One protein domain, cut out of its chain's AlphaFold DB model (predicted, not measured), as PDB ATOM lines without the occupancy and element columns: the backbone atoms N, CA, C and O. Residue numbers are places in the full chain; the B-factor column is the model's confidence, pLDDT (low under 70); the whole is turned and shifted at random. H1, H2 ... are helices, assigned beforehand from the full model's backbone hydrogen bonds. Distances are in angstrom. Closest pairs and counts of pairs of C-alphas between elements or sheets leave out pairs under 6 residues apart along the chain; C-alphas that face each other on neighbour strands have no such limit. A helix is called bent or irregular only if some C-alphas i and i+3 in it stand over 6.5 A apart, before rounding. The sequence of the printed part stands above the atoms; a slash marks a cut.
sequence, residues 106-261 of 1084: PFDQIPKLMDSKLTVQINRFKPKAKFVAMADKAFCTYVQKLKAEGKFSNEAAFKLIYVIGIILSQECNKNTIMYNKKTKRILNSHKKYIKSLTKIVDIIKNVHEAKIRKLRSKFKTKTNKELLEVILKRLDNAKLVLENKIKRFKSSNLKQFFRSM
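Overview. This is residues 106 to 261 of the 1084 residues of the protein "Reverse transcriptase domain-containing protein" of Strongyloides papillosus (UniProt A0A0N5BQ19). One long bent helix, H3, joins a small head at one end to a long two-helix arm: its second part H3b runs side by side with H5, the two going opposite ways, while its first part H3a packs with H1 and H2 into the head. The short helix H4 sits at the far end of the arm, where the chain turns back from H3b to H5. The printed part has 156 residues with five named helices, in the order H1 H2 H3 H4 H5, and no named strand, so its class is all helix. It is extended, with a radius of gyration of the C-alphas of 26.4 A, and its outline is a rod spanning 80 by 36 by 23 A.

Along the chain. Find C-alpha 154 at (573.840, 305.825, 516.775), where H3, residues 154 to 205, begins. By its hydrogen bonds it was assigned as one helix, but it is bent: C-alphas 172 and 175 are 8.1 A apart. Its arms are H3a, residues 154 to 172, 26.4 A long, and H3b, residues 175 to 205, 45.5 A long. H5, residues 224 to 260, measures 53.5 A and ends with C-alpha 260 at (570.694, 334.465, 532.916). H4 holds residues 209 to 219, 15.3 A. H2, residues 129 to 148, is 29.1 A long. H1, residues 106 to 114, 14.1 A, begins with C-alpha 106 at (559.272, 311.939, 534.594); it is irregular, with C-alphas 108 and 111 7.3 A apart.

Arrangement. Start at the bend of H3, the hub, where H3a and H3b stand at a steep tilt of 61 degrees. H3b touches H5, opposite ways at a shallow tilt of 20 degrees; their closest C-alphas, of Leu 197 and Leu 235, are 6.1 A apart. With residues 203 to 204 alone, H3b touches H4 only at the corner, and only just, with 3 pairs of C-alphas within 8 A; the closest are Ile 204 and Ile 212, 6.4 A. H5 touches H4 with residues 224 to 227 alone, closest at the C-alphas of Leu 227 and Arg 216, 6.4 A. Turn to the head: H2 and H3a form a helical hairpin at a shallow tilt of 25 degrees, closest at the C-alphas of Ala 135 and Ile 164, 6.4 A. H1 touches H3a at a steep tilt of 41 degrees, opposite ways, with C-alphas of Ile 110 and Val 163 closest at 6.7 A. H1 only just touches H2, with 3 pairs of C-alphas within 8 A. H5 is apart from H1, H2 and H3a. Every O i to N i+4 pair is within hydrogen-bond range in H2, H3a, H3b and H5; H4 has 6 of 7, and H1 2 of 5, beside 4 of 6 O i to N i+3 pairs.

Size, cuts and confidence. Look to Gly 150 and Lys 222 for the two C-alphas farthest apart, 81.2 A. The printed part has no cut. The link from H1 to H2, residues 115 to 128, is long; the other links are tight. Mean pLDDT of the printed part is 87.4, and residues 207 to 208 are under 70.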
ATOM      1  N   PRO A 106     559.569 311.104 535.755       88.69
ATOM      2  CA  PRO A 106     559.272 311.939 534.594       88.69
ATOM      3  C   PRO A 106     559.809 311.341 533.285       88.69
ATOM      4  O   PRO A 106     559.398 311.762 532.202       88.69
ATOM      5  N   PHE A 107     560.722 310.367 533.367       92.62
ATOM      6  CA  PHE A 107     561.301 309.668 532.222       92.62
ATOM      7  C   PHE A 107     560.448 308.505 531.700       92.62
ATOM      8  O   PHE A 107     560.713 308.035 530.595       92.62
ATOM      9  N   ASP A 108     559.368 308.118 532.380       89.44
ATOM     10  CA  ASP A 108     558.447 307.076 531.891       89.44
ATOM     11  C   ASP A 108     557.701 307.514 530.614       89.44
ATOM     12  O   ASP A 108     557.158 306.711 529.860       89.44
ATOM     13  N   GLN A 109     557.747 308.812 530.297       88.81
ATOM     14  CA  GLN A 109     557.188 309.410 529.083       88.81
ATOM     15  C   GLN A 109     558.056 309.188 527.827       88.81
ATOM     16  O   GLN A 109     557.637 309.557 526.724       88.81
ATOM     17  N   ILE A 110     559.265 308.617 527.958       91.88
ATOM     18  CA  ILE A 110     560.210 308.408 526.845       91.88
ATOM     19  C   ILE A 110     559.585 307.653 525.658       91.88
ATOM     20  O   ILE A 110     559.721 308.170 524.546       91.88
ATOM     21  N   PRO A 111     558.885 306.508 525.823       89.56
ATOM     22  CA  PRO A 111     558.342 305.749 524.693       89.56
ATOM     23  C   PRO A 111     557.399 306.603 523.842       89.56
ATOM     24  O   PRO A 111     557.605 306.771 522.643       89.56
ATOM     25  N   LYS A 112     556.451 307.281 524.499       88.00
ATOM     26  CA  LYS A 112     555.485 308.177 523.852       88.00
ATOM     27  C   LYS A 112     556.161 309.313 523.079       88.00
ATOM     28  O   LYS A 112     555.708 309.702 522.004       88.00
ATOM     29  N   LEU A 113     557.230 309.883 523.632       88.25
ATOM     30  CA  LEU A 113     557.946 310.995 523.006       88.25
ATOM     31  C   LEU A 113     558.856 310.536 521.862       88.25
ATOM     32  O   LEU A 113     559.028 311.290 520.900       88.25
ATOM     33  N   MET A 114     559.401 309.321 521.932       86.88
ATOM     34  CA  MET A 114     560.225 308.741 520.872       86.88
ATOM     35  C   MET A 114     559.440 308.576 519.567       86.88
ATOM     36  O   MET A 114     560.010 308.821 518.506       86.88
ATOM     37  N   ASP A 115     558.140 308.298 519.608       81.81
ATOM     38  CA  ASP A 115     557.328 308.141 518.388       81.81
ATOM     39  C   ASP A 115     556.790 309.467 517.826       81.81
ATOM     40  O   ASP A 115     556.299 309.546 516.699       81.81
ATOM     41  N   SER A 116     556.950 310.564 518.568       82.88
ATOM     42  CA  SER A 116     556.406 311.870 518.193       82.88
ATOM     43  C   SER A 116     557.349 312.710 517.309       82.88
ATOM     44  O   SER A 116     558.575 312.716 517.460       82.88
ATOM     45  N   LYS A 117     556.779 313.510 516.392       80.88
ATOM     46  CA  LYS A 117     557.523 314.520 515.611       80.88
ATOM     47  C   LYS A 117     557.808 315.763 516.463       80.88
ATOM     48  O   LYS A 117     557.154 316.796 516.335       80.88
ATOM     49  N   LEU A 118     558.809 315.676 517.336       80.56
ATOM     50  CA  LEU A 118     559.179 316.767 518.241       80.56
ATOM     51  C   LEU A 118     559.830 317.953 517.511       80.56
ATOM     52  O   LEU A 118     560.863 317.837 516.840       80.56
ATOM     53  N   THR A 119     559.270 319.145 517.718       76.81
ATOM     54  CA  THR A 119     559.809 320.430 517.229       76.81
ATOM     55  C   THR A 119     560.444 321.279 518.340       76.81
ATOM     56  O   THR A 119     561.026 322.327 518.065       76.81
ATOM     57  N   VAL A 120     560.395 320.814 519.591       83.06
ATOM     58  CA  VAL A 120     560.786 321.576 520.789       83.06
ATOM     59  C   VAL A 120     562.309 321.662 520.942       83.06
ATOM     60  O   VAL A 120     563.015 320.667 520.826       83.06
ATOM     61  N   GLN A 121     562.854 322.838 521.249       84.69
ATOM     62  CA  GLN A 121     564.277 322.970 521.579       84.69
ATOM     63  C   GLN A 121     564.518 322.670 523.069       84.69
ATOM     64  O   GLN A 121     563.768 323.140 523.921       84.69
ATOM     65  N   ILE A 122     565.608 321.964 523.394       89.94
ATOM     66  CA  ILE A 122     566.084 321.836 524.779       89.94
ATOM     67  C   ILE A 122     566.447 323.232 525.302       89.94
ATOM     68  O   ILE A 122     567.355 323.897 524.784       89.94
ATOM     69  N   ASN A 123     565.716 323.690 526.317       86.44
ATOM     70  CA  ASN A 123     565.938 324.994 526.930       86.44
ATOM     71  C   ASN A 123     567.189 324.976 527.811       86.44
ATOM     72  O   ASN A 123     567.602 323.936 528.306       86.44
ATOM     73  N   ARG A 124     567.797 326.142 528.048       88.56
ATOM     74  CA  ARG A 124     568.898 326.253 529.015       88.56
ATOM     75  C   ARG A 124     568.380 325.928 530.419       88.56
ATOM     76  O   ARG A 124     567.354 326.464 530.831       88.56
ATOM     77  N   PHE A 125     569.111 325.104 531.160       87.88
ATOM     78  CA  PHE A 125     568.797 324.763 532.548       87.88
ATOM     79  C   PHE A 125     570.072 324.647 533.391       87.88
ATOM     80  O   PHE A 125     571.174 324.496 532.855       87.88
ATOM     81  N   LYS A 126     569.916 324.750 534.715       87.88
ATOM     82  CA  LYS A 126     570.954 324.374 535.681       87.88
ATOM     83  C   LYS A 126     570.661 322.936 536.130       87.88
ATOM     84  O   LYS A 126     569.520 322.693 536.521       87.88
ATOM     85  N   PRO A 127     571.627 322.006 536.046       90.12
ATOM     86  CA  PRO A 127     571.394 320.618 536.426       90.12
ATOM     87  C   PRO A 127     571.040 320.516 537.916       90.12
ATOM     88  O   PRO A 127     571.641 321.202 538.747       90.12
ATOM     89  N   LYS A 128     570.057 319.671 538.237       92.50
ATOM     90  CA  LYS A 128     569.703 319.270 539.605       92.50
ATOM     91  C   LYS A 128     570.075 317.799 539.777       92.50
ATOM     92  O   LYS A 128     569.656 316.995 538.949       92.50
ATOM     93  N   ALA A 129     570.818 317.471 540.835       93.50
ATOM     94  CA  ALA A 129     571.400 316.140 541.045       93.50
ATOM     95  C   ALA A 129     570.372 315.003 540.901       93.50
ATOM     96  O   ALA A 129     570.590 314.108 540.091       93.50
ATOM     97  N   LYS A 130     569.208 315.118 541.567       94.06
ATOM     98  CA  LYS A 130     568.088 314.159 541.475       94.06
ATOM     99  C   LYS A 130     567.724 313.814 540.023       94.06
ATOM    100  O   LYS A 130     567.818 312.664 539.615       94.06
ATOM    101  N   PHE A 131     567.367 314.814 539.216       94.69
ATOM    102  CA  PHE A 131     566.914 314.579 537.838       94.69
ATOM    103  C   PHE A 131     568.036 314.143 536.893       94.69
ATOM    104  O   PHE A 131     567.768 313.459 535.910       94.69
ATOM    105  N   VAL A 132     569.281 314.538 537.168       95.50
ATOM    106  CA  VAL A 132     570.440 314.078 536.394       95.50
ATOM    107  C   VAL A 132     570.692 312.588 536.626       95.50
ATOM    108  O   VAL A 132     570.871 311.870 535.651       95.50
ATOM    109  N   ALA A 133     570.640 312.117 537.875       94.88
ATOM    110  CA  ALA A 133     570.790 310.695 538.194       94.88
ATOM    111  C   ALA A 133     569.678 309.844 537.553       94.88
ATOM    112  O   ALA A 133     569.944 308.796 536.970       94.88
ATOM    113  N   MET A 134     568.435 310.335 537.579       95.81
ATOM    114  CA  MET A 134     567.310 309.676 536.905       95.81
ATOM    115  C   MET A 134     567.493 309.631 535.379       95.81
ATOM    116  O   MET A 134     567.234 308.600 534.764       95.81
ATOM    117  N   ALA A 135     567.980 310.719 534.767       96.62
ATOM    118  CA  ALA A 135     568.287 310.764 533.336       96.62
ATOM    119  C   ALA A 135     569.391 309.770 532.939       96.62
ATOM    120  O   ALA A 135     569.326 309.188 531.858       96.62
ATOM    121  N   ASP A 136     570.390 309.592 533.806       96.75
ATOM    122  CA  ASP A 136     571.496 308.654 533.619       96.75
ATOM    123  C   ASP A 136     570.989 307.205 533.582       96.75
ATOM    124  O   ASP A 136     571.159 306.515 532.574       96.75
ATOM    125  N   LYS A 137     570.227 306.806 534.611       96.25
ATOM    126  CA  LYS A 137     569.573 305.490 534.684       96.25
ATOM    127  C   LYS A 137     568.658 305.251 533.480       96.25
ATOM    128  O   LYS A 137     568.761 304.215 532.829       96.25
ATOM    129  N   ALA A 138     567.811 306.228 533.143       96.50
ATOM    130  CA  ALA A 138     566.896 306.129 532.010       96.50
ATOM    131  C   ALA A 138     567.643 305.910 530.684       96.50
ATOM    132  O   ALA A 138     567.251 305.053 529.894       96.50
ATOM    133  N   PHE A 139     568.736 306.636 530.433       97.88
ATOM    134  CA  PHE A 139     569.522 306.444 529.215       97.88
ATOM    135  C   PHE A 139     570.065 305.013 529.108       97.88
ATOM    136  O   PHE A 139     569.858 304.373 528.077       97.88
ATOM    137  N   CYS A 140     570.686 304.486 530.169       96.69
ATOM    138  CA  CYS A 140     571.208 303.117 530.197       96.69
ATOM    139  C   CYS A 140     570.118 302.073 529.917       96.69
ATOM    140  O   CYS A 140     570.279 301.243 529.019       96.69
ATOM    141  N   THR A 141     568.987 302.154 530.626       96.25
ATOM    142  CA  THR A 141     567.866 301.214 530.481       96.25
ATOM    143  C   THR A 141     567.304 301.212 529.058       96.25
ATOM    144  O   THR A 141     567.136 300.154 528.452       96.25
ATOM    145  N   TYR A 142     567.050 302.387 528.477       95.75
ATOM    146  CA  TYR A 142     566.482 302.463 527.129       95.75
ATOM    147  C   TYR A 142     567.489 302.101 526.032       95.75
ATOM    148  O   TYR A 142     567.085 301.561 525.003       95.75
ATOM    149  N   VAL A 143     568.790 302.335 526.232       95.56
ATOM    150  CA  VAL A 143     569.825 301.832 525.314       95.56
ATOM    151  C   VAL A 143     569.863 300.303 525.320       95.56
ATOM    152  O   VAL A 143     569.899 299.707 524.245       95.56
ATOM    153  N   GLN A 144     569.819 299.663 526.493       94.81
ATOM    154  CA  GLN A 144     569.749 298.200 526.600       94.81
ATOM    155  C   GLN A 144     568.493 297.649 525.921       94.81
ATOM    156  O   GLN A 144     568.594 296.720 525.124       94.81
ATOM    157  N   LYS A 145     567.334 298.284 526.138       94.06
ATOM    158  CA  LYS A 145     566.079 297.916 525.471       94.06
ATOM    159  C   LYS A 145     566.176 298.015 523.944       94.06
ATOM    160  O   LYS A 145     565.823 297.075 523.243       94.06
ATOM    161  N   LEU A 146     566.720 299.116 523.417       92.75
ATOM    162  CA  LEU A 146     566.928 299.277 521.972       92.75
ATOM    163  C   LEU A 146     567.867 298.213 521.391       92.75
ATOM    164  O   LEU A 146     567.668 297.798 520.250       92.75
ATOM    165  N   LYS A 147     568.891 297.791 522.146       93.88
ATOM    166  CA  LYS A 147     569.797 296.707 521.743       93.88
ATOM    167  C   LYS A 147     569.081 295.355 521.733       93.88
ATOM    168  O   LYS A 147     569.194 294.651 520.738       93.88
ATOM    169  N   ALA A 148     568.316 295.041 522.778       94.12
ATOM    170  CA  ALA A 148     567.543 293.801 522.874       94.12
ATOM    171  C   ALA A 148     566.496 293.671 521.750       94.12
ATOM    172  O   ALA A 148     566.290 292.588 521.220       94.12
ATOM    173  N   GLU A 149     565.885 294.783 521.330       93.38
ATOM    174  CA  GLU A 149     564.919 294.812 520.221       93.38
ATOM    175  C   GLU A 149     565.568 294.843 518.819       93.38
ATOM    176  O   GLU A 149     564.855 294.969 517.824       93.38
ATOM    177  N   GLY A 150     566.903 294.836 518.704       92.06
ATOM    178  CA  GLY A 150     567.601 294.958 517.414       92.06
ATOM    179  C   GLY A 150     567.432 296.320 516.716       92.06
ATOM    180  O   GLY A 150     567.795 296.479 515.553       92.06
ATOM    181  N   LYS A 151     566.898 297.333 517.411       91.12
ATOM    182  CA  LYS A 151     566.620 298.684 516.873       91.12
ATOM    183  C   LYS A 151     567.721 299.700 517.179       91.12
ATOM    184  O   LYS A 151     567.590 300.888 516.864       91.12
ATOM    185  N   PHE A 152     568.792 299.277 517.843       93.94
ATOM    186  CA  PHE A 152     569.866 300.171 518.248       93.94
ATOM    187  C   PHE A 152     570.654 300.697 517.044       93.94
ATOM    188  O   PHE A 152     571.161 299.954 516.211       93.94
ATOM    189  N   SER A 153     570.811 302.016 516.995       94.44
ATOM    190  CA  SER A 153     571.739 302.703 516.101       94.44
ATOM    191  C   SER A 153     572.229 303.984 516.768       94.44
ATOM    192  O   SER A 153     571.562 304.529 517.655       94.44
ATOM    193  N   ASN A 154     573.357 304.525 516.302       93.44
ATOM    194  CA  ASN A 154     573.840 305.825 516.775       93.44
ATOM    195  C   ASN A 154     572.785 306.929 516.569       93.44
ATOM    196  O   ASN A 154     572.608 307.781 517.435       93.44
ATOM    197  N   GLU A 155     572.023 306.902 515.469       91.69
ATOM    198  CA  GLU A 155     570.945 307.875 515.239       91.69
ATOM    199  C   GLU A 155     569.792 307.715 516.247       91.69
ATOM    200  O   GLU A 155     569.307 308.718 516.784       91.69
ATOM    201  N   ALA A 156     569.401 306.478 516.574       92.50
ATOM    202  CA  ALA A 156     568.392 306.201 517.598       92.50
ATOM    203  C   ALA A 156     568.845 306.660 518.996       92.50
ATOM    204  O   ALA A 156     568.070 307.287 519.720       92.50
ATOM    205  N   ALA A 157     570.116 306.443 519.349       95.31
ATOM    206  CA  ALA A 157     570.684 306.907 520.614       95.31
ATOM    207  C   ALA A 157     570.663 308.442 520.732       95.31
ATOM    208  O   ALA A 157     570.268 308.980 521.766       95.31
ATOM    209  N   PHE A 158     571.000 309.182 519.669       94.81
ATOM    210  CA  PHE A 158     570.908 310.650 519.679       94.81
ATOM    211  C   PHE A 158     569.464 311.158 519.790       94.81
ATOM    212  O   PHE A 158     569.224 312.176 520.445       94.81
ATOM    213  N   LYS A 159     568.492 310.444 519.207       93.12
ATOM    214  CA  LYS A 159     567.064 310.740 519.390       93.12
ATOM    215  C   LYS A 159     566.641 310.554 520.852       93.12
ATOM    216  O   LYS A 159     565.993 311.443 521.405       93.12
ATOM    217  N   LEU A 160     567.086 309.474 521.497       95.88
ATOM    218  CA  LEU A 160     566.867 309.232 522.927       95.88
ATOM    219  C   LEU A 160     567.496 310.334 523.796       95.88
ATOM    220  O   LEU A 160     566.819 310.903 524.651       95.88
ATOM    221  N   ILE A 161     568.752 310.711 523.532       97.00
ATOM    222  CA  ILE A 161     569.446 311.810 524.233       97.00
ATOM    223  C   ILE A 161     568.657 313.121 524.121       97.00
ATOM    224  O   ILE A 161     568.536 313.872 525.091       97.00
ATOM    225  N   TYR A 162     568.110 313.411 522.940       95.75
ATOM    226  CA  TYR A 162     567.290 314.595 522.711       95.75
ATOM    227  C   TYR A 162     565.991 314.574 523.536       95.75
ATOM    228  O   TYR A 162     565.670 315.581 524.173       95.75
ATOM    229  N   VAL A 163     565.284 313.440 523.590       95.69
ATOM    230  CA  VAL A 163     564.071 313.271 524.413       95.69
ATOM    231  C   VAL A 163     564.384 313.441 525.902       95.69
ATOM    232  O   VAL A 163     563.752 314.262 526.569       95.69
ATOM    233  N   ILE A 164     565.415 312.755 526.407       96.56
ATOM    234  CA  ILE A 164     565.884 312.886 527.796       96.56
ATOM    235  C   ILE A 164     566.225 314.346 528.111       96.56
ATOM    236  O   ILE A 164     565.836 314.875 529.151       96.56
ATOM    237  N   GLY A 165     566.901 315.037 527.192       95.94
ATOM    238  CA  GLY A 165     567.237 316.447 527.352       95.94
ATOM    239  C   GLY A 165     566.017 317.369 527.430       95.94
ATOM    240  O   GLY A 165     566.051 318.351 528.177       95.94
ATOM    241  N   ILE A 166     564.929 317.070 526.709       94.44
ATOM    242  CA  ILE A 166     563.670 317.823 526.815       94.44
ATOM    243  C   ILE A 166     563.097 317.669 528.223       94.44
ATOM    244  O   ILE A 166     562.884 318.692 528.881       94.44
ATOM    245  N   ILE A 167     562.916 316.430 528.687       94.19
ATOM    246  CA  ILE A 167     562.352 316.105 530.008       94.19
ATOM    247  C   ILE A 167     563.194 316.760 531.109       94.19
ATOM    248  O   ILE A 167     562.693 317.552 531.909       94.19
ATOM    249  N   LEU A 168     564.514 316.553 531.070       94.56
ATOM    250  CA  LEU A 168     565.449 317.118 532.040       94.56
ATOM    251  C   LEU A 168     565.380 318.655 532.083       94.56
ATOM    252  O   LEU A 168     565.405 319.257 533.161       94.56
ATOM    253  N   SER A 169     565.253 319.309 530.923       93.12
ATOM    254  CA  SER A 169     565.129 320.769 530.852       93.12
ATOM    255  C   SER A 169     563.810 321.300 531.416       93.12
ATOM    256  O   SER A 169     563.787 322.427 531.925       93.12
ATOM    257  N   GLN A 170     562.727 320.523 531.335       90.88
ATOM    258  CA  GLN A 170     561.423 320.874 531.896       90.88
ATOM    259  C   GLN A 170     561.450 320.757 533.422       90.88
ATOM    260  O   GLN A 170     561.147 321.739 534.103       90.88
ATOM    261  N   GLU A 171     561.934 319.635 533.956       91.25
ATOM    262  CA  GLU A 171     562.000 319.393 535.404       91.25
ATOM    263  C   GLU A 171     562.965 320.352 536.119       91.25
ATOM    264  O   GLU A 171     562.656 320.935 537.169       91.25
ATOM    265  N   CYS A 172     564.116 320.644 535.507       89.50
ATOM    266  CA  CYS A 172     565.047 321.620 536.072       89.50
ATOM    267  C   CYS A 172     564.458 323.047 536.112       89.50
ATOM    268  O   CYS A 172     564.804 323.820 537.010       89.50
ATOM    269  N   ASN A 173     563.540 323.391 535.199       86.06
ATOM    270  CA  ASN A 173     562.918 324.718 535.091       86.06
ATOM    271  C   ASN A 173     561.482 324.805 535.656       86.06
ATOM    272  O   ASN A 173     560.873 325.881 535.594       86.06
ATOM    273  N   LYS A 174     560.953 323.719 536.239       86.56
ATOM    274  CA  LYS A 174     559.552 323.560 536.678       86.56
ATOM    275  C   LYS A 174     559.017 324.752 537.473       86.56
ATOM    276  O   LYS A 174     558.014 325.344 537.080       86.56
ATOM    277  N   ASN A 175     559.750 325.213 538.490       78.88
ATOM    278  CA  ASN A 175     559.337 326.341 539.343       78.88
ATOM    279  C   ASN A 175     559.133 327.647 538.553       78.88
ATOM    280  O   ASN A 175     558.156 328.364 538.767       78.88
ATOM    281  N   THR A 176     560.026 327.951 537.604       75.31
ATOM    282  CA  THR A 176     559.904 329.154 536.758       75.31
ATOM    283  C   THR A 176     558.711 329.030 535.815       75.31
ATOM    284  O   THR A 176     557.942 329.978 535.642       75.31
ATOM    285  N   ILE A 177     558.534 327.852 535.214       77.94
ATOM    286  CA  ILE A 177     557.421 327.571 534.303       77.94
ATOM    287  C   ILE A 177     556.087 327.697 535.052       77.94
ATOM    288  O   ILE A 177     555.174 328.369 534.568       77.94
ATOM    289  N   MET A 178     555.985 327.116 536.250       81.38
ATOM    290  CA  MET A 178     554.799 327.187 537.102       81.38
ATOM    291  C   MET A 178     554.485 328.616 537.539       81.38
ATOM    292  O   MET A 178     553.338 329.046 537.407       81.38
ATOM    293  N   TYR A 179     555.487 329.381 537.982       78.88
ATOM    294  CA  TYR A 179     555.314 330.792 538.327       78.88
ATOM    295  C   TYR A 179     554.746 331.595 537.148       78.88
ATOM    296  O   TYR A 179     553.749 332.306 537.292       78.88
ATOM    297  N   ASN A 180     555.313 331.422 535.950       78.12
ATOM    298  CA  ASN A 180     554.842 332.104 534.747       78.12
ATOM    299  C   ASN A 180     553.416 331.691 534.358       78.12
ATOM    300  O   ASN A 180     552.615 332.551 533.986       78.12
ATOM    301  N   LYS A 181     553.067 330.402 534.478       83.00
ATOM    302  CA  LYS A 181     551.693 329.915 534.257       83.00
ATOM    303  C   LYS A 181     550.716 330.530 535.266       83.00
ATOM    304  O   LYS A 181     549.683 331.057 534.853       83.00
ATOM    305  N   LYS A 182     551.050 330.525 536.563       84.69
ATOM    306  CA  LYS A 182     550.227 331.114 537.635       84.69
ATOM    307  C   LYS A 182     549.998 332.608 537.401       84.69
ATOM    308  O   LYS A 182     548.854 333.058 537.412       84.69
ATOM    309  N   THR A 183     551.051 333.366 537.095       80.69
ATOM    310  CA  THR A 183     550.929 334.804 536.818       80.69
ATOM    311  C   THR A 183     550.089 335.076 535.567       80.69
ATOM    312  O   THR A 183     549.226 335.950 535.606       80.69
ATOM    313  N   LYS A 184     550.249 334.302 534.482       83.94
ATOM    314  CA  LYS A 184     549.391 334.424 533.287       83.94
ATOM    315  C   LYS A 184     547.913 334.152 533.593       83.94
ATOM    316  O   LYS A 184     547.060 334.897 533.118       83.94
ATOM    317  N   ARG A 185     547.600 333.142 534.416       86.88
ATOM    318  CA  ARG A 185     546.220 332.871 534.866       86.88
ATOM    319  C   ARG A 185     545.629 334.060 535.627       86.88
ATOM    320  O   ARG A 185     544.514 334.469 535.319       86.88
ATOM    321  N   ILE A 186     546.395 334.658 536.544       85.06
ATOM    322  CA  ILE A 186     545.984 335.858 537.294       85.06
ATOM    323  C   ILE A 186     545.759 337.051 536.351       85.06
ATOM    324  O   ILE A 186     544.779 337.775 536.486       85.06
ATOM    325  N   LEU A 187     546.638 337.274 535.371       86.75
ATOM    326  CA  LEU A 187     546.440 338.345 534.386       86.75
ATOM    327  C   LEU A 187     545.158 338.123 533.569       86.75
ATOM    328  O   LEU A 187     544.394 339.063 533.352       86.75
ATOM    329  N   ASN A 188     544.887 336.881 533.168       87.88
ATOM    330  CA  ASN A 188     543.680 336.531 532.425       87.88
ATOM    331  C   ASN A 188     542.402 336.688 533.264       87.88
ATOM    332  O   ASN A 188     541.389 337.124 532.721       87.88
ATOM    333  N   SER A 189     542.426 336.390 534.570       89.94
ATOM    334  CA  SER A 189     541.261 336.611 535.438       89.94
ATOM    335  C   SER A 189     540.933 338.100 535.586       89.94
ATOM    336  O   SER A 189     539.770 338.480 535.468       89.94
ATOM    337  N   HIS A 190     541.943 338.966 535.723       87.50
ATOM    338  CA  HIS A 190     541.740 340.419 535.722       87.50
ATOM    339  C   HIS A 190     541.211 340.943 534.380       87.50
ATOM    340  O   HIS A 190     540.301 341.768 534.376       87.50
ATOM    341  N   LYS A 191     541.717 340.436 533.244       90.31
ATOM    342  CA  LYS A 191     541.166 340.764 531.915       90.31
ATOM    343  C   LYS A 191     539.685 340.382 531.805       90.31
ATOM    344  O   LYS A 191     538.889 341.175 531.310       90.31
ATOM    345  N   LYS A 192     539.301 339.197 532.302       91.62
ATOM    346  CA  LYS A 192     537.894 338.763 532.357       91.62
ATOM    347  C   LYS A 192     537.049 339.690 533.238       91.62
ATOM    348  O   LYS A 192     535.981 340.097 532.802       91.62
ATOM    349  N   TYR A 193     537.542 340.072 534.418       91.62
ATOM    350  CA  TYR A 193     536.845 340.993 535.324       91.62
ATOM    351  C   TYR A 193     536.594 342.369 534.690       91.62
ATOM    352  O   TYR A 193     535.477 342.876 534.756       91.62
ATOM    353  N   ILE A 194     537.595 342.937 534.008       90.06
ATOM    354  CA  ILE A 194     537.443 344.187 533.247       90.06
ATOM    355  C   ILE A 194     536.374 344.024 532.164       90.06
ATOM    356  O   ILE A 194     535.469 344.846 532.094       90.06
ATOM    357  N   LYS A 195     536.414 342.935 531.381       92.00
ATOM    358  CA  LYS A 195     535.397 342.654 530.352       92.00
ATOM    359  C   LYS A 195     533.985 342.575 530.948       92.00
ATOM    360  O   LYS A 195     533.042 343.065 530.337       92.00
ATOM    361  N   SER A 196     533.831 341.988 532.137       90.19
ATOM    362  CA  SER A 196     532.550 341.951 532.854       90.19
ATOM    363  C   SER A 196     532.079 343.341 533.291       90.19
ATOM    364  O   SER A 196     530.903 343.644 533.129       90.19
ATOM    365  N   LEU A 197     532.972 344.194 533.806       89.19
ATOM    366  CA  LEU A 197     532.636 345.577 534.166       89.19
ATOM    367  C   LEU A 197     532.266 346.416 532.935       89.19
ATOM    368  O   LEU A 197     531.287 347.149 532.993       89.19
ATOM    369  N   THR A 198     532.981 346.269 531.814       90.81
ATOM    370  CA  THR A 198     532.643 346.944 530.548       90.81
ATOM    371  C   THR A 198     531.242 346.565 530.074       90.81
ATOM    372  O   THR A 198     530.438 347.450 529.819       90.81
ATOM    373  N   LYS A 199     530.893 345.270 530.098       88.88
ATOM    374  CA  LYS A 199     529.527 344.826 529.782       88.88
ATOM    375  C   LYS A 199     528.468 345.452 530.695       88.88
ATOM    376  O   LYS A 199     527.372 345.742 530.236       88.88
ATOM    377  N   ILE A 200     528.765 345.634 531.987       86.50
ATOM    378  CA  ILE A 200     527.840 346.298 532.921       86.50
ATOM    379  C   ILE A 200     527.649 347.769 532.529       86.50
ATOM    380  O   ILE A 200     526.518 348.243 532.552       86.50
ATOM    381  N   VAL A 201     528.718 348.471 532.135       87.19
ATOM    382  CA  VAL A 201     528.628 349.850 531.622       87.19
ATOM    383  C   VAL A 201     527.737 349.911 530.379       87.19
ATOM    384  O   VAL A 201     526.857 350.766 530.320       87.19
ATOM    385  N   ASP A 202     527.903 348.983 529.434       85.81
ATOM    386  CA  ASP A 202     527.086 348.927 528.213       85.81
ATOM    387  C   ASP A 202     525.599 348.675 528.532       85.81
ATOM    388  O   ASP A 202     524.722 349.345 527.994       85.81
ATOM    389  N   ILE A 203     525.301 347.771 529.477       84.94
ATOM    390  CA  ILE A 203     523.928 347.492 529.943       84.94
ATOM    391  C   ILE A 203     523.274 348.734 530.566       84.94
ATOM    392  O   ILE A 203     522.081 348.954 530.364       84.94
ATOM    393  N   ILE A 204     524.031 349.518 531.343       81.88
ATOM    394  CA  ILE A 204     523.529 350.745 531.979       81.88
ATOM    395  C   ILE A 204     523.250 351.825 530.924       81.88
ATOM    396  O   ILE A 204     522.258 352.537 531.048       81.88
ATOM    397  N   LYS A 205     524.088 351.926 529.882       80.81
ATOM    398  CA  LYS A 205     523.925 352.899 528.789       80.81
ATOM    399  C   LYS A 205     522.772 352.562 527.837       80.81
ATOM    400  O   LYS A 205     522.112 353.477 527.368       80.81
ATOM    401  N   ASN A 206     522.500 351.277 527.603       78.56
ATOM    402  CA  ASN A 206     521.469 350.808 526.664       78.56
ATOM    403  C   ASN A 206     520.101 350.513 527.330       78.56
ATOM    404  O   ASN A 206     519.292 349.776 526.777       78.56
ATOM    405  N   VAL A 207     519.854 351.056 528.532       68.44
ATOM    406  CA  VAL A 207     518.544 351.116 529.228       68.44
ATOM    407  C   VAL A 207     517.803 349.768 529.378       68.44
ATOM    408  O   VAL A 207     516.605 349.647 529.148       68.44
ATOM    409  N   HIS A 208     518.482 348.718 529.855       69.62
ATOM    410  CA  HIS A 208     517.804 347.473 530.258       69.62
ATOM    411  C   HIS A 208     517.278 347.541 531.708       69.62
ATOM    412  O   HIS A 208     517.917 347.021 532.631       69.62
ATOM    413  N   GLU A 209     516.113 348.152 531.933       70.50
ATOM    414  CA  GLU A 209     515.590 348.478 533.277       70.50
ATOM    415  C   GLU A 209     515.565 347.312 534.280       70.50
ATOM    416  O   GLU A 209     516.019 347.466 535.421       70.50
ATOM    417  N   ALA A 210     515.129 346.118 533.861       71.38
ATOM    418  CA  ALA A 210     515.072 344.935 534.731       71.38
ATOM    419  C   ALA A 210     516.463 344.493 535.237       71.38
ATOM    420  O   ALA A 210     516.626 344.083 536.392       71.38
ATOM    421  N   LYS A 211     517.499 344.612 534.395       76.06
ATOM    422  CA  LYS A 211     518.891 344.291 534.762       76.06
ATOM    423  C   LYS A 211     519.502 345.392 535.632       76.06
ATOM    424  O   LYS A 211     520.224 345.087 536.581       76.06
ATOM    425  N   ILE A 212     519.177 346.655 535.354       79.44
ATOM    426  CA  ILE A 212     519.651 347.819 536.116       79.44
ATOM    427  C   ILE A 212     519.104 347.800 537.552       79.44
ATOM    428  O   ILE A 212     519.846 348.092 538.492       79.44
ATOM    429  N   ARG A 213     517.843 347.391 537.765       77.31
ATOM    430  CA  ARG A 213     517.246 347.258 539.109       77.31
ATOM    431  C   ARG A 213     517.995 346.226 539.975       77.31
ATOM    432  O   ARG A 213     518.358 346.533 541.110       77.31
ATOM    433  N   LYS A 214     518.345 345.058 539.415       81.31
ATOM    434  CA  LYS A 214     519.173 344.035 540.098       81.31
ATOM    435  C   LYS A 214     520.588 344.536 540.420       81.31
ATOM    436  O   LYS A 214     521.123 344.242 541.489       81.31
ATOM    437  N   LEU A 215     521.204 345.303 539.518       83.44
ATOM    438  CA  LEU A 215     522.533 345.881 539.742       83.44
ATOM    439  C   LEU A 215     522.520 346.948 540.849       83.44
ATOM    440  O   LEU A 215     523.396 346.918 541.709       83.44
ATOM    441  N   ARG A 216     521.514 347.829 540.892       82.38
ATOM    442  CA  ARG A 216     521.381 348.849 541.950       82.38
ATOM    443  C   ARG A 216     521.319 348.238 543.351       82.38
ATOM    444  O   ARG A 216     522.041 348.690 544.236       82.38
ATOM    445  N   SER A 217     520.554 347.158 543.520       81.38
ATOM    446  CA  SER A 217     520.508 346.392 544.776       81.38
ATOM    447  C   SER A 217     521.884 345.815 545.142       81.38
ATOM    448  O   SER A 217     522.392 346.045 546.239       81.38
ATOM    449  N   LYS A 218     522.558 345.155 544.190       84.25
ATOM    450  CA  LYS A 218     523.874 344.531 544.411       84.25
ATOM    451  C   LYS A 218     524.976 345.522 544.800       84.25
ATOM    452  O   LYS A 218     525.864 345.175 545.578       84.25
ATOM    453  N   PHE A 219     524.964 346.723 544.226       84.00
ATOM    454  CA  PHE A 219     525.978 347.755 544.474       84.00
ATOM    455  C   PHE A 219     525.547 348.801 545.514       84.00
ATOM    456  O   PHE A 219     526.347 349.682 545.818       84.00
ATOM    457  N   LYS A 220     524.346 348.660 546.098       86.12
ATOM    458  CA  LYS A 220     523.766 349.557 547.115       86.12
ATOM    459  C   LYS A 220     523.704 351.027 546.664       86.12
ATOM    460  O   LYS A 220     524.124 351.918 547.390       86.12
ATOM    461  N   THR A 221     523.197 351.274 545.456       85.69
ATOM    462  CA  THR A 221     523.080 352.622 544.855       85.69
ATOM    463  C   THR A 221     521.622 352.996 544.611       85.69
ATOM    464  O   THR A 221     520.844 352.134 544.192       85.69
ATOM    465  N   LYS A 222     521.256 354.269 544.804       81.38
ATOM    466  CA  LYS A 222     519.871 354.746 544.672       81.38
ATOM    467  C   LYS A 222     519.540 355.126 543.227       81.38
ATOM    468  O   LYS A 222     518.478 354.763 542.720       81.38
ATOM    469  N   THR A 223     520.474 355.772 542.526       83.38
ATOM    470  CA  THR A 223     520.269 356.250 541.145       83.38
ATOM    471  C   THR A 223     521.108 355.491 540.110       83.38
ATOM    472  O   THR A 223     522.134 354.883 540.424       83.38
ATOM    473  N   ASN A 224     520.689 355.525 538.838       80.69
ATOM    474  CA  ASN A 224     521.469 354.949 537.730       80.69
ATOM    475  C   ASN A 224     522.806 355.689 537.533       80.69
ATOM    476  O   ASN A 224     523.800 355.069 537.157       80.69
ATOM    477  N   LYS A 225     522.833 356.996 537.833       83.50
ATOM    478  CA  LYS A 225     524.030 357.842 537.774       83.50
ATOM    479  C   LYS A 225     525.069 357.413 538.817       83.50
ATOM    480  O   LYS A 225     526.210 357.150 538.454       83.50
ATOM    481  N   GLU A 226     524.653 357.222 540.071       84.81
ATOM    482  CA  GLU A 226     525.517 356.692 541.141       84.81
ATOM    483  C   GLU A 226     526.063 355.298 540.805       84.81
ATOM    484  O   GLU A 226     527.250 355.022 540.990       84.81
ATOM    485  N   LEU A 227     525.210 354.408 540.277       85.12
ATOM    486  CA  LEU A 227     525.634 353.077 539.842       85.12
ATOM    487  C   LEU A 227     526.715 353.166 538.758       85.12
ATOM    488  O   LEU A 227     527.731 352.473 538.844       85.12
ATOM    489  N   LEU A 228     526.516 354.023 537.754       85.00
ATOM    490  CA  LEU A 228     527.474 354.224 536.673       85.00
ATOM    491  C   LEU A 228     528.817 354.748 537.205       85.00
ATOM    492  O   LEU A 228     529.856 354.189 536.857       85.00
ATOM    493  N   GLU A 229     528.810 355.746 538.091       87.00
ATOM    494  CA  GLU A 229     530.026 356.299 538.706       87.00
ATOM    495  C   GLU A 229     530.809 355.248 539.510       87.00
ATOM    496  O   GLU A 229     532.028 355.119 539.355       87.00
ATOM    497  N   VAL A 230     530.124 354.433 540.322       89.06
ATOM    498  CA  VAL A 230     530.758 353.349 541.092       89.06
ATOM    499  C   VAL A 230     531.403 352.315 540.167       89.06
ATOM    500  O   VAL A 230     532.527 351.865 540.423       89.06
ATOM    501  N   ILE A 231     530.717 351.924 539.087       88.69
ATOM    502  CA  ILE A 231     531.232 350.945 538.124       88.69
ATOM    503  C   ILE A 231     532.407 351.515 537.326       88.69
ATOM    504  O   ILE A 231     533.410 350.817 537.186       88.69
ATOM    505  N   LEU A 232     532.330 352.767 536.863       88.44
ATOM    506  CA  LEU A 232     533.428 353.443 536.167       88.44
ATOM    507  C   LEU A 232     534.668 353.548 537.063       88.44
ATOM    508  O   LEU A 232     535.749 353.120 536.665       88.44
ATOM    509  N   LYS A 233     534.507 353.958 538.327       89.56
ATOM    510  CA  LYS A 233     535.610 354.008 539.300       89.56
ATOM    511  C   LYS A 233     536.231 352.631 539.548       89.56
ATOM    512  O   LYS A 233     537.453 352.499 539.651       89.56
ATOM    513  N   ARG A 234     535.418 351.571 539.641       91.12
ATOM    514  CA  ARG A 234     535.921 350.186 539.748       91.12
ATOM    515  C   ARG A 234     536.633 349.736 538.476       91.12
ATOM    516  O   ARG A 234     537.647 349.048 538.581       91.12
ATOM    517  N   LEU A 235     536.124 350.111 537.304       89.62
ATOM    518  CA  LEU A 235     536.712 349.792 536.008       89.62
ATOM    519  C   LEU A 235     538.089 350.441 535.861       89.62
ATOM    520  O   LEU A 235     539.043 349.741 535.524       89.62
ATOM    521  N   ASP A 236     538.216 351.725 536.182       89.31
ATOM    522  CA  ASP A 236     539.485 352.451 536.110       89.31
ATOM    523  C   ASP A 236     540.508 351.892 537.100       89.31
ATOM    524  O   ASP A 236     541.642 351.588 536.724       89.31
ATOM    525  N   ASN A 237     540.090 351.616 538.340       88.31
ATOM    526  CA  ASN A 237     540.940 350.935 539.316       88.31
ATOM    527  C   ASN A 237     541.383 349.546 538.824       88.31
ATOM    528  O   ASN A 237     542.551 349.178 538.962       88.31
ATOM    529  N   ALA A 238     540.480 348.763 538.225       87.56
ATOM    530  CA  ALA A 238     540.801 347.439 537.699       87.56
ATOM    531  C   ALA A 238     541.779 347.505 536.513       87.56
ATOM    532  O   ALA A 238     542.718 346.701 536.466       87.56
ATOM    533  N   LYS A 239     541.600 348.466 535.595       88.31
ATOM    534  CA  LYS A 239     542.527 348.745 534.485       88.31
ATOM    535  C   LYS A 239     543.912 349.116 535.013       88.31
ATOM    536  O   LYS A 239     544.885 348.448 534.665       88.31
ATOM    537  N   LEU A 240     543.988 350.061 535.951       87.25
ATOM    538  CA  LEU A 240     545.240 350.487 536.578       87.25
ATOM    539  C   LEU A 240     545.959 349.328 537.290       87.25
ATOM    540  O   LEU A 240     547.182 349.176 537.199       87.25
ATOM    541  N   VAL A 241     545.220 348.472 538.004       86.38
ATOM    542  CA  VAL A 241     545.784 347.274 538.650       86.38
ATOM    543  C   VAL A 241     546.329 346.295 537.608       86.38
ATOM    544  O   VAL A 241     547.431 345.767 537.793       86.38
ATOM    545  N   LEU A 242     545.590 346.045 536.522       87.62
ATOM    546  CA  LEU A 242     546.029 345.150 535.453       87.62
ATOM    547  C   LEU A 242     547.294 345.678 534.766       87.62
ATOM    548  O   LEU A 242     548.261 344.926 534.639       87.62
ATOM    549  N   GLU A 243     547.326 346.953 534.386       85.12
ATOM    550  CA  GLU A 243     548.492 347.601 533.775       85.12
ATOM    551  C   GLU A 243     549.735 347.473 534.661       85.12
ATOM    552  O   GLU A 243     550.794 347.023 534.212       85.12
ATOM    553  N   ASN A 244     549.594 347.760 535.958       81.50
ATOM    554  CA  ASN A 244     550.677 347.608 536.925       81.50
ATOM    555  C   ASN A 244     551.161 346.154 537.045       81.50
ATOM    556  O   ASN A 244     552.370 345.910 537.139       81.50
ATOM    557  N   LYS A 245     550.251 345.171 537.028       84.62
ATOM    558  CA  LYS A 245     550.613 343.743 537.058       84.62
ATOM    559  C   LYS A 245     551.315 343.301 535.772       84.62
ATOM    560  O   LYS A 245     552.326 342.604 535.863       84.62
ATOM    561  N   ILE A 246     550.839 343.731 534.600       83.88
ATOM    562  CA  ILE A 246     551.481 343.459 533.304       83.88
ATOM    563  C   ILE A 246     552.896 344.032 533.298       83.88
ATOM    564  O   ILE A 246     553.849 343.316 532.985       83.88
ATOM    565  N   LYS A 247     553.057 345.289 533.716       82.44
ATOM    566  CA  LYS A 247     554.358 345.953 533.805       82.44
ATOM    567  C   LYS A 247     555.326 345.207 534.724       82.44
ATOM    568  O   LYS A 247     556.464 344.933 534.348       82.44
ATOM    569  N   ARG A 248     554.865 344.799 535.912       80.94
ATOM    570  CA  ARG A 248     555.661 343.981 536.847       80.94
ATOM    571  C   ARG A 248     556.060 342.639 536.238       80.94
ATOM    572  O   ARG A 248     557.210 342.237 536.392       80.94
ATOM    573  N   PHE A 249     555.148 341.969 535.533       82.44
ATOM    574  CA  PHE A 249     555.432 340.699 534.866       82.44
ATOM    575  C   PHE A 249     556.486 340.857 533.760       82.44
ATOM    576  O   PHE A 249     557.474 340.121 533.756       82.44
ATOM    577  N   LYS A 250     556.336 341.857 532.876       82.50
ATOM    578  CA  LYS A 250     557.324 342.169 531.828       82.50
ATOM    579  C   LYS A 250     558.692 342.486 532.442       82.50
ATOM    580  O   LYS A 250     559.671 341.824 532.104       82.50
ATOM    581  N   SER A 251     558.759 343.399 533.414       81.81
ATOM    582  CA  SER A 251     560.014 343.754 534.094       81.81
ATOM    583  C   SER A 251     560.652 342.561 534.822       81.81
ATOM    584  O   SER A 251     561.867 342.383 534.759       81.81
ATOM    585  N   SER A 252     559.863 341.692 535.464       81.56
ATOM    586  CA  SER A 252     560.378 340.472 536.106       81.56
ATOM    587  C   SER A 252     561.015 339.518 535.092       81.56
ATOM    588  O   SER A 252     562.126 339.038 535.321       81.56
ATOM    589  N   ASN A 253     560.362 339.299 533.945       81.44
ATOM    590  CA  ASN A 253     560.911 338.477 532.864       81.44
ATOM    591  C   ASN A 253     562.210 339.070 532.309       81.44
ATOM    592  O   ASN A 253     563.176 338.337 532.101       81.44
ATOM    593  N   LEU A 254     562.272 340.393 532.123       85.19
ATOM    594  CA  LEU A 254     563.485 341.080 531.671       85.19
ATOM    595  C   LEU A 254     564.631 340.941 532.676       85.19
ATOM    596  O   LEU A 254     565.748 340.609 532.282       85.19
ATOM    597  N   LYS A 255     564.358 341.124 533.973       84.00
ATOM    598  CA  LYS A 255     565.347 340.938 535.048       84.00
ATOM    599  C   LYS A 255     565.848 339.498 535.110       84.00
ATOM    600  O   LYS A 255     567.051 339.271 535.206       84.00
ATOM    601  N   GLN A 256     564.951 338.516 535.026       82.38
ATOM    602  CA  GLN A 256     565.328 337.102 535.015       82.38
ATOM    603  C   GLN A 256     566.177 336.760 533.785       82.38
ATOM    604  O   GLN A 256     567.222 336.117 533.907       82.38
ATOM    605  N   PHE A 257     565.769 337.241 532.609       82.94
ATOM    606  CA  PHE A 257     566.512 337.044 531.374       82.94
ATOM    607  C   PHE A 257     567.898 337.687 531.444       82.94
ATOM    608  O   PHE A 257     568.880 337.007 531.151       82.94
ATOM    609  N   PHE A 258     568.004 338.931 531.923       86.00
ATOM    610  CA  PHE A 258     569.282 339.615 532.133       86.00
ATOM    611  C   PHE A 258     570.195 338.838 533.090       86.00
ATOM    612  O   PHE A 258     571.354 338.604 532.772       86.00
ATOM    613  N   ARG A 259     569.679 338.356 534.228       82.94
ATOM    614  CA  ARG A 259     570.465 337.554 535.184       82.94
ATOM    615  C   ARG A 259     570.998 336.260 534.569       82.94
ATOM    616  O   ARG A 259     572.098 335.833 534.900       82.94
ATOM    617  N   SER A 260     570.241 335.648 533.658       78.00
ATOM    618  CA  SER A 260     570.694 334.465 532.916       78.00
ATOM    619  C   SER A 260     571.663 334.802 531.771       78.00
ATOM    620  O   SER A 260     572.535 333.997 531.423       78.00
ATOM    621  N   MET A 261     571.500 335.979 531.162       79.44
ATOM    622  CA  MET A 261     572.242 336.450 530.001       79.44
ATOM    623  C   MET A 261     572.359 337.986 530.037       79.44
ATOM    624  O   MET A 261     571.524 338.688 529.457       79.44
TER     625      MET A 261